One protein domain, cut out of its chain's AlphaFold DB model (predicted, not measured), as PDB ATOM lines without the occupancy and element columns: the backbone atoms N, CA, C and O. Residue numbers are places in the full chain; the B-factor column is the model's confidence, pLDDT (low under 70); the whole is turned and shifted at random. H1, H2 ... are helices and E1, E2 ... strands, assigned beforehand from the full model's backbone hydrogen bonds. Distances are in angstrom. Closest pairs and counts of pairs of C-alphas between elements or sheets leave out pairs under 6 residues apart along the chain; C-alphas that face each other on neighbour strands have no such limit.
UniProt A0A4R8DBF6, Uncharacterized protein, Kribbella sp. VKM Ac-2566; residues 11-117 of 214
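Overview. This is residues 11 to 117 of the 214 residues of an uncharacterized protein of Kribbella sp. VKM Ac-2566 (UniProt A0A4R8DBF6). Picture three helices built round H1 in the middle: H3 packs on it and crosses it at a slant, while H2 folds back from it in a V that closes where H1 begins and H2 ends. A small two-stranded hairpin, E1 and E2, lies beside the last turns of H3, with E1 the strand nearer to residues 91 to 98 of H3, and on the far side of H1 from H2. The printed part has 107 residues, with three named helices and then two antiparallel strands, in the order H1, H2, H3, E1, E2. The class is mostly helix, and the whole is compact, with a radius of gyration of the C-alphas of 13.5 A and spans of 38 by 33 by 24 A.

Along the chain. Begin at Pro 11, from which residues 11 to 30 run with no named element. Find C-alpha 31 at (5.746, -44.394, 32.417); there H1 begins, residues 31 to 44, 19.7 A long. H2 follows as residues 51 to 64, 20.1 A long. Go on to C-alpha 80 at (-4.373, -37.130, 33.561), where H3 begins; it is the longest helix, residues 80 to 98, 26.8 A. E1 is residues 105 to 109 and E2 residues 113 to 117, the latter ending at C-alpha 117, (28.045, -46.672, 42.956).

Arrangement. Look first at H1 and H3, which touch with 19 pairs of C-alphas within 8 A. Their closest C-alphas, of Asn 35 and Ala 90, are 5.2 A apart, and the helices run the same way at a steep tilt of 42 degrees. H1 and H2 form a helical hairpin, running opposite ways at a steep tilt of 43 degrees. They touch through residues 32 to 36 and 60 to 64 alone, closest at the C-alphas of Glu 33 and Leu 64, 6.3 A. H2 and H3 are near each other, with 10 pairs of C-alphas within 10 A. E1 and E2 form an antiparallel hairpin; find N 106 and O 116 at 2.9 A, and N 116 and O 106 at 3.0 A, within hydrogen-bond range. The closest C-alphas of H3 and E1, of Gly 98 and Phe 107, are 5.4 A apart; those of H1 and E2, of Val 38 and Val 113, are 6.9 A apart. H2 is apart from both strands. In H1, H2 and H3 every O i to N i+4 pair is within hydrogen-bond range.

Size, cuts and confidence. The two C-alphas farthest apart are those of Ala 78 and Gly 104, at 39.6 A. The printed part has no cut. The link from H2 to H3, 15 residues, is long, and that from E1 to E2 is tight. The mean pLDDT of the printed part is 90.5; look for low confidence, under 70, at residues 66 to 69.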
ATOM      1  N   PRO A  11      19.453 -52.665  38.389       91.44
ATOM      2  CA  PRO A  11      18.039 -52.315  38.433       91.44
ATOM      3  C   PRO A  11      17.297 -53.027  39.574       91.44
ATOM      4  O   PRO A  11      17.406 -54.239  39.745       91.44
ATOM      5  N   TRP A  12      16.489 -52.265  40.310       92.12
ATOM      6  CA  TRP A  12      15.590 -52.740  41.373       92.12
ATOM      7  C   TRP A  12      14.122 -52.772  40.940       92.12
ATOM      8  O   TRP A  12      13.294 -53.412  41.586       92.12
ATOM      9  N   THR A  13      13.793 -52.104  39.837       91.44
ATOM     10  CA  THR A  13      12.485 -52.190  39.181       91.44
ATOM     11  C   THR A  13      12.626 -52.819  37.801       91.44
ATOM     12  O   THR A  13      13.710 -52.854  37.212       91.44
ATOM     13  N   ALA A  14      11.510 -53.290  37.244       89.75
ATOM     14  CA  ALA A  14      11.460 -53.589  35.820       89.75
ATOM     15  C   ALA A  14      11.744 -52.312  35.009       89.75
ATOM     16  O   ALA A  14      11.397 -51.209  35.437       89.75
ATOM     17  N   ARG A  15      12.350 -52.470  33.828       92.25
ATOM     18  CA  ARG A  15      12.624 -51.340  32.934       92.25
ATOM     19  C   ARG A  15      11.331 -50.806  32.324       92.25
ATOM     20  O   ARG A  15      10.514 -51.589  31.836       92.25
ATOM     21  N   GLY A  16      11.161 -49.496  32.328       91.69
ATOM     22  CA  GLY A  16      10.162 -48.749  31.582       91.69
ATOM     23  C   GLY A  16      10.655 -48.285  30.217       91.69
ATOM     24  O   GLY A  16      11.824 -48.434  29.862       91.69
ATOM     25  N   ALA A  17       9.731 -47.767  29.417       88.62
ATOM     26  CA  ALA A  17      10.056 -46.970  28.245       88.62
ATOM     27  C   ALA A  17      10.683 -45.646  28.698       88.62
ATOM     28  O   ALA A  17      10.280 -45.085  29.719       88.62
ATOM     29  N   ARG A  18      11.676 -45.144  27.959       83.94
ATOM     30  CA  ARG A  18      12.223 -43.812  28.243       83.94
ATOM     31  C   ARG A  18      11.229 -42.745  27.809       83.94
ATOM     32  O   ARG A  18      10.361 -42.975  26.969       83.94
ATOM     33  N   VAL A  19      11.381 -41.544  28.355       77.06
ATOM     34  CA  VAL A  19      10.597 -40.389  27.909       77.06
ATOM     35  C   VAL A  19      10.818 -40.182  26.406       77.06
ATOM     36  O   VAL A  19      11.952 -40.015  25.965       77.06
ATOM     37  N   GLY A  20       9.730 -40.207  25.636       78.44
ATOM     38  CA  GLY A  20       9.756 -40.073  24.176       78.44
ATOM     39  C   GLY A  20       9.961 -41.380  23.403       78.44
ATOM     40  O   GLY A  20       9.919 -41.347  22.178       78.44
ATOM     41  N   GLU A  21      10.153 -42.516  24.076       83.38
ATOM     42  CA  GLU A  21      10.118 -43.832  23.434       83.38
ATOM     43  C   GLU A  21       8.702 -44.412  23.444       83.38
ATOM     44  O   GLU A  21       7.956 -44.267  24.418       83.38
ATOM     45  N   ASP A  22       8.365 -45.143  22.384       80.31
ATOM     46  CA  ASP A  22       7.148 -45.943  22.352       80.31
ATOM     47  C   ASP A  22       7.219 -47.081  23.376       80.31
ATOM     48  O   ASP A  22       8.264 -47.710  23.601       80.31
ATOM     49  N   ALA A  23       6.074 -47.387  23.984       78.25
ATOM     50  CA  ALA A  23       5.959 -48.552  24.842       78.25
ATOM     51  C   ALA A  23       6.208 -49.829  24.026       78.25
ATOM     52  O   ALA A  23       5.743 -49.972  22.895       78.25
ATOM     53  N   VAL A  24       6.918 -50.786  24.627       86.81
ATOM     54  CA  VAL A  24       7.149 -52.107  24.032       86.81
ATOM     55  C   VAL A  24       6.441 -53.147  24.901       86.81
ATOM     56  O   VAL A  24       7.051 -53.651  25.856       86.81
ATOM     57  N   PRO A  25       5.162 -53.461  24.605       87.00
ATOM     58  CA  PRO A  25       4.370 -54.382  25.401       87.00
ATOM     59  C   PRO A  25       5.091 -55.706  25.652       87.00
ATOM     60  O   PRO A  25       5.657 -56.327  24.753       87.00
ATOM     61  N   GLY A  26       5.064 -56.174  26.894       85.81
ATOM     62  CA  GLY A  26       5.685 -57.422  27.339       85.81
ATOM     63  C   GLY A  26       7.194 -57.341  27.542       85.81
ATOM     64  O   GLY A  26       7.784 -58.322  27.986       85.81
ATOM     65  N   ARG A  27       7.825 -56.198  27.243       86.88
ATOM     66  CA  ARG A  27       9.265 -55.987  27.449       86.88
ATOM     67  C   ARG A  27       9.573 -54.829  28.385       86.88
ATOM     68  O   ARG A  27      10.461 -54.969  29.222       86.88
ATOM     69  N   ARG A  28       8.881 -53.697  28.236       90.31
ATOM     70  CA  ARG A  28       9.109 -52.481  29.030       90.31
ATOM     71  C   ARG A  28       7.807 -51.971  29.624       90.31
ATOM     72  O   ARG A  28       6.779 -52.037  28.968       90.31
ATOM     73  N   ARG A  29       7.869 -51.460  30.850       91.94
ATOM     74  CA  ARG A  29       6.768 -50.773  31.538       91.94
ATOM     75  C   ARG A  29       6.399 -49.470  30.819       91.94
ATOM     76  O   ARG A  29       7.258 -48.845  30.199       91.94
ATOM     77  N   THR A  30       5.147 -49.036  30.918       92.62
ATOM     78  CA  THR A  30       4.791 -47.641  30.591       92.62
ATOM     79  C   THR A  30       5.370 -46.693  31.650       92.62
ATOM     80  O   THR A  30       5.832 -47.143  32.703       92.62
ATOM     81  N   ASN A  31       5.322 -45.378  31.412       92.31
ATOM     82  CA  ASN A  31       5.746 -44.394  32.417       92.31
ATOM     83  C   ASN A  31       4.931 -44.503  33.716       92.31
ATOM     84  O   ASN A  31       5.505 -44.454  34.801       92.31
ATOM     85  N   ASP A  32       3.616 -44.711  33.624       93.75
ATOM     86  CA  ASP A  32       2.761 -44.869  34.806       93.75
ATOM     87  C   ASP A  32       3.067 -46.170  35.546       93.75
ATOM     88  O   ASP A  32       3.210 -46.180  36.766       93.75
ATOM     89  N   GLU A  33       3.244 -47.275  34.820       93.81
ATOM     90  CA  GLU A  33       3.622 -48.544  35.436       93.81
ATOM     91  C   GLU A  33       4.998 -48.476  36.122       93.81
ATOM     92  O   GLU A  33       5.170 -49.097  37.173       93.81
ATOM     93  N   LEU A  34       5.964 -47.736  35.556       94.19
ATOM     94  CA  LEU A  34       7.275 -47.504  36.168       94.19
ATOM     95  C   LEU A  34       7.158 -46.617  37.412       94.19
ATOM     96  O   LEU A  34       7.687 -46.982  38.458       94.19
ATOM     97  N   ASN A  35       6.430 -45.499  37.340       95.69
ATOM     98  CA  ASN A  35       6.178 -44.640  38.502       95.69
ATOM     99  C   ASN A  35       5.509 -45.427  39.637       95.69
ATOM    100  O   ASN A  35       5.889 -45.298  40.802       95.69
ATOM    101  N   PHE A  36       4.565 -46.308  39.299       95.50
ATOM    102  CA  PHE A  36       3.942 -47.208  40.264       95.50
ATOM    103  C   PHE A  36       4.941 -48.207  40.869       95.50
ATOM    104  O   PHE A  36       4.906 -48.442  42.077       95.50
ATOM    105  N   ASP A  37       5.870 -48.752  40.074       94.50
ATOM    106  CA  ASP A  37       6.964 -49.590  40.582       94.50
ATOM    107  C   ASP A  37       7.897 -48.820  41.529       94.50
ATOM    108  O   ASP A  37       8.305 -49.382  42.544       94.50
ATOM    109  N   VAL A  38       8.190 -47.538  41.272       96.50
ATOM    110  CA  VAL A  38       8.992 -46.697  42.185       96.50
ATOM    111  C   VAL A  38       8.296 -46.539  43.540       96.50
ATOM    112  O   VAL A  38       8.913 -46.748  44.590       96.50
ATOM    113  N   VAL A  39       6.995 -46.228  43.533       96.75
ATOM    114  CA  VAL A  39       6.189 -46.144  44.763       96.75
ATOM    115  C   VAL A  39       6.169 -47.496  45.484       96.75
ATOM    116  O   VAL A  39       6.359 -47.554  46.702       96.75
ATOM    117  N   GLY A  40       5.982 -48.590  44.741       94.00
ATOM    118  CA  GLY A  40       6.014 -49.953  45.265       94.00
ATOM    119  C   GLY A  40       7.350 -50.310  45.921       94.00
ATOM    120  O   GLY A  40       7.356 -50.818  47.040       94.00
ATOM    121  N   LEU A  41       8.471 -49.985  45.274       93.38
ATOM    122  CA  LEU A  41       9.818 -50.217  45.793       93.38
ATOM    123  C   LEU A  41      10.040 -49.486  47.119       93.38
ATOM    124  O   LEU A  41      10.445 -50.111  48.097       93.38
ATOM    125  N   ALA A  42       9.716 -48.190  47.194       94.00
ATOM    126  CA  ALA A  42       9.851 -47.432  48.437       94.00
ATOM    127  C   ALA A  42       9.028 -48.054  49.578       94.00
ATOM    128  O   ALA A  42       9.508 -48.135  50.708       94.00
ATOM    129  N   ARG A  43       7.819 -48.554  49.285       93.31
ATOM    130  CA  ARG A  43       6.973 -49.254  50.269       93.31
ATOM    131  C   ARG A  43       7.568 -50.587  50.717       93.31
ATOM    132  O   ARG A  43       7.602 -50.842  51.918       93.31
ATOM    133  N   ILE A  44       8.062 -51.410  49.786       90.56
ATOM    134  CA  ILE A  44       8.755 -52.678  50.091       90.56
ATOM    135  C   ILE A  44       9.954 -52.420  51.009       90.56
ATOM    136  O   ILE A  44      10.181 -53.165  51.958       90.56
ATOM    137  N   LEU A  45      10.669 -51.318  50.773       88.75
ATOM    138  CA  LEU A  45      11.813 -50.892  51.575       88.75
ATOM    139  C   LEU A  45      11.429 -50.127  52.855       88.75
ATOM    140  O   LEU A  45      12.304 -49.678  53.597       88.75
ATOM    141  N   GLY A  46      10.134 -50.014  53.162       91.00
ATOM    142  CA  GLY A  46       9.636 -49.569  54.461       91.00
ATOM    143  C   GLY A  46       9.081 -48.146  54.520       91.00
ATOM    144  O   GLY A  46       8.718 -47.705  55.616       91.00
ATOM    145  N   ARG A  47       8.962 -47.421  53.396       93.50
ATOM    146  CA  ARG A  47       8.240 -46.139  53.358       93.50
ATOM    147  C   ARG A  47       6.781 -46.383  53.732       93.50
ATOM    148  O   ARG A  47       6.067 -47.122  53.057       93.50
ATOM    149  N   ARG A  48       6.337 -45.754  54.819       93.44
ATOM    150  CA  ARG A  48       4.937 -45.777  55.254       93.44
ATOM    151  C   ARG A  48       4.172 -44.657  54.561       93.44
ATOM    152  O   ARG A  48       4.700 -43.563  54.395       93.44
ATOM    153  N   LEU A  49       2.938 -44.952  54.177       91.56
ATOM    154  CA  LEU A  49       2.008 -44.008  53.570       91.56
ATOM    155  C   LEU A  49       0.868 -43.696  54.544       91.56
ATOM    156  O   LEU A  49       0.586 -44.486  55.450       91.56
ATOM    157  N   SER A  50       0.214 -42.547  54.365       93.12
ATOM    158  CA  SER A  50      -1.007 -42.238  55.111       93.12
ATOM    159  C   SER A  50      -2.165 -43.137  54.654       93.12
ATOM    160  O   SER A  50      -2.122 -43.730  53.577       93.12
ATOM    161  N   GLY A  51      -3.244 -43.219  55.442       92.38
ATOM    162  CA  GLY A  51      -4.423 -44.007  55.056       92.38
ATOM    163  C   GLY A  51      -5.061 -43.543  53.739       92.38
ATOM    164  O   GLY A  51      -5.532 -44.370  52.962       92.38
ATOM    165  N   ARG A  52      -5.029 -42.234  53.455       92.69
ATOM    166  CA  ARG A  52      -5.513 -41.668  52.187       92.69
ATOM    167  C   ARG A  52      -4.629 -42.094  51.016       92.69
ATOM    168  O   ARG A  52      -5.151 -42.531  49.995       92.69
ATOM    169  N   ASP A  53      -3.315 -42.006  51.179       92.75
ATOM    170  CA  ASP A  53      -2.365 -42.351  50.116       92.75
ATOM    171  C   ASP A  53      -2.377 -43.859  49.834       92.75
ATOM    172  O   ASP A  53      -2.275 -44.282  48.687       92.75
ATOM    173  N   GLU A  54      -2.590 -44.688  50.859       94.25
ATOM    174  CA  GLU A  54      -2.796 -46.130  50.696       94.25
ATOM    175  C   GLU A  54      -4.037 -46.451  49.848       94.25
ATOM    176  O   GLU A  54      -3.991 -47.336  48.989       94.25
ATOM    177  N   LEU A  55      -5.144 -45.725  50.042       94.94
ATOM    178  CA  LEU A  55      -6.330 -45.871  49.191       94.94
ATOM    179  C   LEU A  55      -6.034 -45.443  47.752       94.94
ATOM    180  O   LEU A  55      -6.405 -46.158  46.822       94.94
ATOM    181  N   GLN A  56      -5.318 -44.332  47.569       95.19
ATOM    182  CA  GLN A  56      -4.917 -43.860  46.247       95.19
ATOM    183  C   GLN A  56      -4.036 -44.884  45.513       95.19
ATOM    184  O   GLN A  56      -4.279 -45.190  44.346       95.19
ATOM    185  N   VAL A  57      -3.070 -45.493  46.206       93.94
ATOM    186  CA  VAL A  57      -2.222 -46.557  45.644       93.94
ATOM    187  C   VAL A  57      -3.047 -47.767  45.207       93.94
ATOM    188  O   VAL A  57      -2.771 -48.339  44.154       93.94
ATOM    189  N   ARG A  58      -4.085 -48.150  45.962       92.25
ATOM    190  CA  ARG A  58      -4.994 -49.240  45.559       92.25
ATOM    191  C   ARG A  58      -5.811 -48.893  44.313       92.25
ATOM    192  O   ARG A  58      -6.046 -49.781  43.497       92.25
ATOM    193  N   LEU A  59      -6.225 -47.636  44.148       92.75
ATOM    194  CA  LEU A  59      -6.909 -47.183  42.932       92.75
ATOM    195  C   LEU A  59      -5.989 -47.312  41.715       92.75
ATOM    196  O   LEU A  59      -6.348 -47.993  40.755       92.75
ATOM    197  N   TRP A  60      -4.760 -46.793  41.802       94.44
ATOM    198  CA  TRP A  60      -3.769 -46.964  40.735       94.44
ATOM    199  C   TRP A  60      -3.463 -48.434  40.456       94.44
ATOM    200  O   TRP A  60      -3.342 -48.827  39.300       94.44
ATOM    201  N   GLN A  61      -3.376 -49.273  41.493       91.56
ATOM    202  CA  GLN A  61      -3.171 -50.711  41.326       91.56
ATOM    203  C   GLN A  61      -4.299 -51.359  40.516       91.56
ATOM    204  O   GLN A  61      -4.023 -52.208  39.673       91.56
ATOM    205  N   ASN A  62      -5.554 -50.968  40.743       89.25
ATOM    206  CA  ASN A  62      -6.696 -51.503  40.001       89.25
ATOM    207  C   ASN A  62      -6.702 -51.073  38.529       89.25
ATOM    208  O   ASN A  62      -7.223 -51.803  37.691       89.25
ATOM    209  N   GLU A  63      -6.127 -49.925  38.191       89.88
ATOM    210  CA  GLU A  63      -6.035 -49.468  36.802       89.88
ATOM    211  C   GLU A  63      -4.807 -50.048  36.088       89.88
ATOM    212  O   GLU A  63      -4.911 -50.579  34.981       89.88
ATOM    213  N   LEU A  64      -3.646 -50.009  36.745       88.69
ATOM    214  CA  LEU A  64      -2.361 -50.392  36.154       88.69
ATOM    215  C   LEU A  64      -2.077 -51.894  36.249       88.69
ATOM    216  O   LEU A  64      -1.374 -52.449  35.404       88.69
ATOM    217  N   ARG A  65      -2.571 -52.564  37.299       79.00
ATOM    218  CA  ARG A  65      -2.323 -53.990  37.587       79.00
ATOM    219  C   ARG A  65      -3.547 -54.718  38.171       79.00
ATOM    220  O   ARG A  65      -3.406 -55.411  39.187       79.00
ATOM    221  N   PRO A  66      -4.744 -54.631  37.561       59.31
ATOM    222  CA  PRO A  66      -5.870 -55.442  38.002       59.31
ATOM    223  C   PRO A  66      -5.568 -56.904  37.671       59.31
ATOM    224  O   PRO A  66      -5.720 -57.335  36.531       59.31
ATOM    225  N   THR A  67      -5.146 -57.677  38.673       56.62
ATOM    226  CA  THR A  67      -4.866 -59.128  38.625       56.62
ATOM    227  C   THR A  67      -3.633 -59.560  37.802       56.62
ATOM    228  O   THR A  67      -3.310 -59.029  36.745       56.62
ATOM    229  N   HIS A  68      -2.891 -60.531  38.342       55.28
ATOM    230  CA  HIS A  68      -1.456 -60.785  38.119       55.28
ATOM    231  C   HIS A  68      -1.034 -61.354  36.739       55.28
ATOM    232  O   HIS A  68       0.090 -61.831  36.602       55.28
ATOM    233  N   THR A  69      -1.893 -61.325  35.717       64.06
ATOM    234  CA  THR A  69      -1.673 -62.005  34.421       64.06
ATOM    235  C   THR A  69      -1.547 -61.069  33.216       64.06
ATOM    236  O   THR A  69      -1.358 -61.542  32.096       64.06
ATOM    237  N   ARG A  70      -1.642 -59.747  33.404       71.94
ATOM    238  CA  ARG A  70      -1.568 -58.790  32.289       71.94
ATOM    239  C   ARG A  70      -0.132 -58.487  31.857       71.94
ATOM    240  O   ARG A  70       0.793 -58.434  32.665       71.94
ATOM    241  N   GLN A  71       0.021 -58.274  30.552       84.88
ATOM    242  CA  GLN A  71       1.276 -57.904  29.905       84.88
ATOM    243  C   GLN A  71       1.724 -56.504  30.360       84.88
ATOM    244  O   GLN A  71       0.912 -55.587  30.428       84.88
ATOM    245  N   CYS A  72       3.012 -56.335  30.673       87.25
ATOM    246  CA  CYS A  72       3.577 -55.020  30.990       87.25
ATOM    247  C   CYS A  72       3.616 -54.099  29.764       87.25
ATOM    248  O   CYS A  72       3.603 -54.583  28.634       87.25
ATOM    249  N   GLY A  73       3.727 -52.789  29.972       88.25
ATOM    250  CA  GLY A  73       3.881 -51.825  28.881       88.25
ATOM    251  C   GLY A  73       2.589 -51.508  28.150       88.25
ATOM    252  O   GLY A  73       2.645 -51.067  27.007       88.25
ATOM    253  N   VAL A  74       1.445 -51.777  28.777       89.44
ATOM    254  CA  VAL A  74       0.126 -51.633  28.149       89.44
ATOM    255  C   VAL A  74      -0.721 -50.600  28.877       89.44
ATOM    256  O   VAL A  74      -1.494 -49.891  28.238       89.44
ATOM    257  N   HIS A  75      -0.601 -50.504  30.201       89.12
ATOM    258  CA  HIS A  75      -1.543 -49.733  30.999       89.12
ATOM    259  C   HIS A  75      -1.013 -48.341  31.331       89.12
ATOM    260  O   HIS A  75       0.130 -48.170  31.753       89.12
ATOM    261  N   THR A  76      -1.876 -47.348  31.169       91.06
ATOM    262  CA  THR A  76      -1.690 -45.968  31.624       91.06
ATOM    263  C   THR A  76      -2.948 -45.544  32.366       91.06
ATOM    264  O   THR A  76      -4.030 -46.071  32.096       91.06
ATOM    265  N   LEU A  77      -2.818 -44.614  33.306       93.06
ATOM    266  CA  LEU A  77      -3.965 -44.064  34.019       93.06
ATOM    267  C   LEU A  77      -4.825 -43.257  33.044       93.06
ATOM    268  O   LEU A  77      -4.307 -42.480  32.241       93.06
ATOM    269  N   ALA A  78      -6.140 -43.471  33.087       91.50
ATOM    270  CA  ALA A  78      -7.055 -42.811  32.157       91.50
ATOM    271  C   ALA A  78      -7.227 -41.319  32.485       91.50
ATOM    272  O   ALA A  78      -7.406 -40.500  31.587       91.50
ATOM    273  N   ASP A  79      -7.167 -40.981  33.773       94.19
ATOM    274  CA  ASP A  79      -7.266 -39.615  34.275       94.19
ATOM    275  C   ASP A  79      -5.871 -38.948  34.322       94.19
ATOM    276  O   ASP A  79      -5.002 -39.397  35.084       94.19
ATOM    277  N   PRO A  80      -5.637 -37.864  33.551       94.06
ATOM    278  CA  PRO A  80      -4.373 -37.130  33.561       94.06
ATOM    279  C   PRO A  80      -3.988 -36.563  34.933       94.06
ATOM    280  O   PRO A  80      -2.796 -36.445  35.231       94.06
ATOM    281  N   ASP A  81      -4.964 -36.226  35.780       95.44
ATOM    282  CA  ASP A  81      -4.689 -35.729  37.129       95.44
ATOM    283  C   ASP A  81      -4.150 -36.845  38.025       95.44
ATOM    284  O   ASP A  81      -3.180 -36.633  38.757       95.44
ATOM    285  N   ASN A  82      -4.684 -38.063  37.890       94.88
ATOM    286  CA  ASN A  82      -4.137 -39.240  38.563       94.88
ATOM    287  C   ASN A  82      -2.737 -39.599  38.049       94.88
ATOM    288  O   ASN A  82      -1.877 -39.945  38.859       94.88
ATOM    289  N   ALA A  83      -2.481 -39.490  36.740       95.06
ATOM    290  CA  ALA A  83      -1.148 -39.714  36.167       95.06
ATOM    291  C   ALA A  83      -0.114 -38.715  36.713       95.06
ATOM    292  O   ALA A  83       0.998 -39.089  37.100       95.06
ATOM    293  N   ARG A  84      -0.499 -37.438  36.816       96.88
ATOM    294  CA  ARG A  84       0.331 -36.392  37.418       96.88
ATOM    295  C   ARG A  84       0.606 -36.664  38.897       96.88
ATOM    296  O   ARG A  84       1.770 -36.640  39.290       96.88
ATOM    297  N   LEU A  85      -0.425 -36.988  39.680       97.12
ATOM    298  CA  LEU A  85      -0.279 -37.299  41.104       97.12
ATOM    299  C   LEU A  85       0.612 -38.529  41.335       97.12
ATOM    300  O   LEU A  85       1.452 -38.527  42.236       97.12
ATOM    301  N   LEU A  86       0.471 -39.569  40.507       97.50
ATOM    302  CA  LEU A  86       1.324 -40.756  40.567       97.50
ATOM    303  C   LEU A  86       2.792 -40.396  40.314       97.50
ATOM    304  O   LEU A  86       3.669 -40.844  41.052       97.50
ATOM    305  N   ARG A  87       3.069 -39.571  39.300       96.25
ATOM    306  CA  ARG A  87       4.429 -39.104  39.000       96.25
ATOM    307  C   ARG A  87       5.030 -38.308  40.158       96.25
ATOM    308  O   ARG A  87       6.174 -38.554  40.520       96.25
ATOM    309  N   GLU A  88       4.274 -37.383  40.744       97.31
ATOM    310  CA  GLU A  88       4.717 -36.596  41.907       97.31
ATOM    311  C   GLU A  88       5.012 -37.512  43.105       97.31
ATOM    312  O   GLU A  88       6.093 -37.459  43.692       97.31
ATOM    313  N   THR A  89       4.117 -38.461  43.383       97.56
ATOM    314  CA  THR A  89       4.304 -39.450  44.456       97.56
ATOM    315  C   THR A  89       5.526 -40.342  44.207       97.56
ATOM    316  O   THR A  89       6.238 -40.706  45.147       97.56
ATOM    317  N   ALA A  90       5.800 -40.697  42.950       97.00
ATOM    318  CA  ALA A  90       6.989 -41.452  42.565       97.00
ATOM    319  C   ALA A  90       8.278 -40.636  42.752       97.00
ATOM    320  O   ALA A  90       9.279 -41.189  43.200       97.00
ATOM    321  N   GLN A  91       8.258 -39.328  42.479       97.19
ATOM    322  CA  GLN A  91       9.395 -38.435  42.735       97.19
ATOM    323  C   GLN A  91       9.691 -38.309  44.233       97.19
ATOM    324  O   GLN A  91      10.847 -38.420  44.638       97.19
ATOM    325  N   GLU A  92       8.663 -38.162  45.070       97.19
ATOM    326  CA  GLU A  92       8.829 -38.184  46.528       97.19
ATOM    327  C   GLU A  92       9.370 -39.528  47.028       97.19
ATOM    328  O   GLU A  92      10.236 -39.579  47.903       97.19
ATOM    329  N   ALA A  93       8.864 -40.633  46.474       96.81
ATOM    330  CA  ALA A  93       9.344 -41.970  46.794       96.81
ATOM    331  C   ALA A  93      10.820 -42.147  46.394       96.81
ATOM    332  O   ALA A  93      11.591 -42.699  47.174       96.81
ATOM    333  N   LEU A  94      11.225 -41.642  45.226       96.94
ATOM    334  CA  LEU A  94      12.613 -41.663  44.767       96.94
ATOM    335  C   LEU A  94      13.525 -40.814  45.659       96.94
ATOM    336  O   LEU A  94      14.601 -41.276  46.031       96.94
ATOM    337  N   ALA A  95      13.095 -39.613  46.053       96.88
ATOM    338  CA  ALA A  95      13.845 -38.779  46.992       96.88
ATOM    339  C   ALA A  95      14.035 -39.496  48.341       96.88
ATOM    340  O   ALA A  95      15.150 -39.582  48.855       96.88
ATOM    341  N   TRP A  96      12.969 -40.113  48.858       95.44
ATOM    342  CA  TRP A  96      13.011 -40.910  50.085       95.44
ATOM    343  C   TRP A  96      13.957 -42.118  49.989       95.44
ATOM    344  O   TRP A  96      14.623 -42.458  50.975       95.44
ATOM    345  N   LEU A  97      14.016 -42.773  48.821       94.12
ATOM    346  CA  LEU A  97      14.978 -43.843  48.528       94.12
ATOM    347  C   LEU A  97      16.409 -43.299  48.529       94.12
ATOM    348  O   LEU A  97      17.286 -43.914  49.133       94.12
ATOM    349  N   GLY A  98      16.633 -42.138  47.908       93.25
ATOM    350  CA  GLY A  98      17.927 -41.456  47.866       93.25
ATOM    351  C   GLY A  98      18.497 -41.170  49.257       93.25
ATOM    352  O   GLY A  98      19.655 -41.481  49.514       93.25
ATOM    353  N   GLU A  99      17.670 -40.699  50.196       92.81
ATOM    354  CA  GLU A  99      18.063 -40.484  51.603       92.81
ATOM    355  C   GLU A  99      18.527 -41.759  52.328       92.81
ATOM    356  O   GLU A  99      19.164 -41.689  53.378       92.81
ATOM    357  N   ARG A 100      18.151 -42.934  51.815       90.62
ATOM    358  CA  ARG A 100      18.408 -44.245  52.429       90.62
ATOM    359  C   ARG A 100      19.395 -45.086  51.643       90.62
ATOM    360  O   ARG A 100      19.638 -46.229  52.038       90.62
ATOM    361  N   ALA A 101      19.946 -44.549  50.557       90.00
ATOM    362  CA  ALA A 101      20.953 -45.242  49.782       90.00
ATOM    363  C   ALA A 101      22.120 -45.663  50.702       90.00
ATOM    364  O   ALA A 101      22.528 -44.890  51.575       90.00
ATOM    365  N   PRO A 102      22.649 -46.893  50.555       88.38
ATOM    366  CA  PRO A 102      23.840 -47.306  51.281       88.38
ATOM    367  C   PRO A 102      24.992 -46.332  51.008       88.38
ATOM    368  O   PRO A 102      25.129 -45.816  49.900       88.38
ATOM    369  N   THR A 103      25.855 -46.105  51.994       88.75
ATOM    370  CA  THR A 103      26.960 -45.153  51.856       88.75
ATOM    371  C   THR A 103      27.863 -45.504  50.665       88.75
ATOM    372  O   THR A 103      28.297 -46.648  50.526       88.75
ATOM    373  N   GLY A 104      28.157 -44.514  49.816       91.12
ATOM    374  CA  GLY A 104      28.912 -44.699  48.570       91.12
ATOM    375  C   GLY A 104      28.055 -45.120  47.368       91.12
ATOM    376  O   GLY A 104      28.603 -45.361  46.295       91.12
ATOM    377  N   TYR A 105      26.731 -45.194  47.522       93.56
ATOM    378  CA  TYR A 105      25.777 -45.530  46.464       93.56
ATOM    379  C   TYR A 105      24.689 -44.473  46.343       93.56
ATOM    380  O   TYR A 105      24.433 -43.708  47.269       93.56
ATOM    381  N   GLU A 106      24.015 -44.479  45.201       94.06
ATOM    382  CA  GLU A 106      22.857 -43.638  44.934       94.06
ATOM    383  C   GLU A 106      21.761 -44.433  44.222       94.06
ATOM    384  O   GLU A 106      22.040 -45.344  43.434       94.06
ATOM    385  N   PHE A 107      20.509 -44.070  44.504       94.31
ATOM    386  CA  PHE A 107      19.376 -44.479  43.684       94.31
ATOM    387  C   PHE A 107      19.148 -43.457  42.583       94.31
ATOM    388  O   PHE A 107      18.978 -42.272  42.862       94.31
ATOM    389  N   VAL A 108      19.094 -43.924  41.340       94.19
ATOM    390  CA  VAL A 108      18.856 -43.073  40.174       94.19
ATOM    391  C   VAL A 108      17.758 -43.677  39.320       94.19
ATOM    392  O   VAL A 108      17.733 -44.882  39.085       94.19
ATOM    393  N   LEU A 109      16.838 -42.832  38.859       94.25
ATOM    394  CA  LEU A 109      15.809 -43.219  37.903       94.25
ATOM    395  C   LEU A 109      16.332 -42.996  36.479       94.25
ATOM    396  O   LEU A 109      16.491 -41.855  36.047       94.25
ATOM    397  N   THR A 110      16.620 -44.088  35.772       90.88
ATOM    398  CA  THR A 110      16.984 -44.119  34.348       90.88
ATOM    399  C   THR A 110      15.760 -44.557  33.529       90.88
ATOM    400  O   THR A 110      14.749 -43.860  33.501       90.88
ATOM    401  N   ASP A 111      15.816 -45.732  32.899       91.75
ATOM    402  CA  ASP A 111      14.640 -46.510  32.511       91.75
ATOM    403  C   ASP A 111      14.216 -47.500  33.612       91.75
ATOM    404  O   ASP A 111      13.179 -48.138  33.498       91.75
ATOM    405  N   ALA A 112      14.956 -47.600  34.713       94.31
ATOM    406  CA  ALA A 112      14.559 -48.280  35.941       94.31
ATOM    407  C   ALA A 112      15.066 -47.483  37.148       94.31
ATOM    408  O   ALA A 112      15.896 -46.586  37.002       94.31
ATOM    409  N   VAL A 113      14.601 -47.815  38.351       94.88
ATOM    410  CA  VAL A 113      15.314 -47.390  39.559       94.88
ATOM    411  C   VAL A 113      16.533 -48.285  39.705       94.88
ATOM    412  O   VAL A 113      16.404 -49.484  39.948       94.88
ATOM    413  N   GLU A 114      17.712 -47.704  39.535       94.25
ATOM    414  CA  GLU A 114      18.991 -48.383  39.696       94.25
ATOM    415  C   GLU A 114      19.637 -47.982  41.016       94.25
ATOM    416  O   GLU A 114      19.656 -46.804  41.365       94.25
ATOM    417  N   LEU A 115      20.207 -48.958  41.725       92.88
ATOM    418  CA  LEU A 115      21.205 -48.695  42.755       92.88
ATOM    419  C   LEU A 115      22.580 -48.803  42.105       92.88
ATOM    420  O   LEU A 115      22.956 -49.886  41.651       92.88
ATOM    421  N   ARG A 116      23.340 -47.712  42.086       93.38
ATOM    422  CA  ARG A 116      24.661 -47.665  41.449       93.38
ATOM    423  C   ARG A 116      25.704 -47.026  42.365       93.38
ATOM    424  O   ARG A 116      25.327 -46.277  43.269       93.38
ATOM    425  N   PRO A 117      27.000 -47.346  42.201       94.38
ATOM    426  CA  PRO A 117      28.045 -46.672  42.956       94.38
ATOM    427  C   PRO A 117      28.078 -45.178  42.618       94.38
ATOM    428  O   PRO A 117      27.987 -44.800  41.451       94.38
TER     429      PRO A 117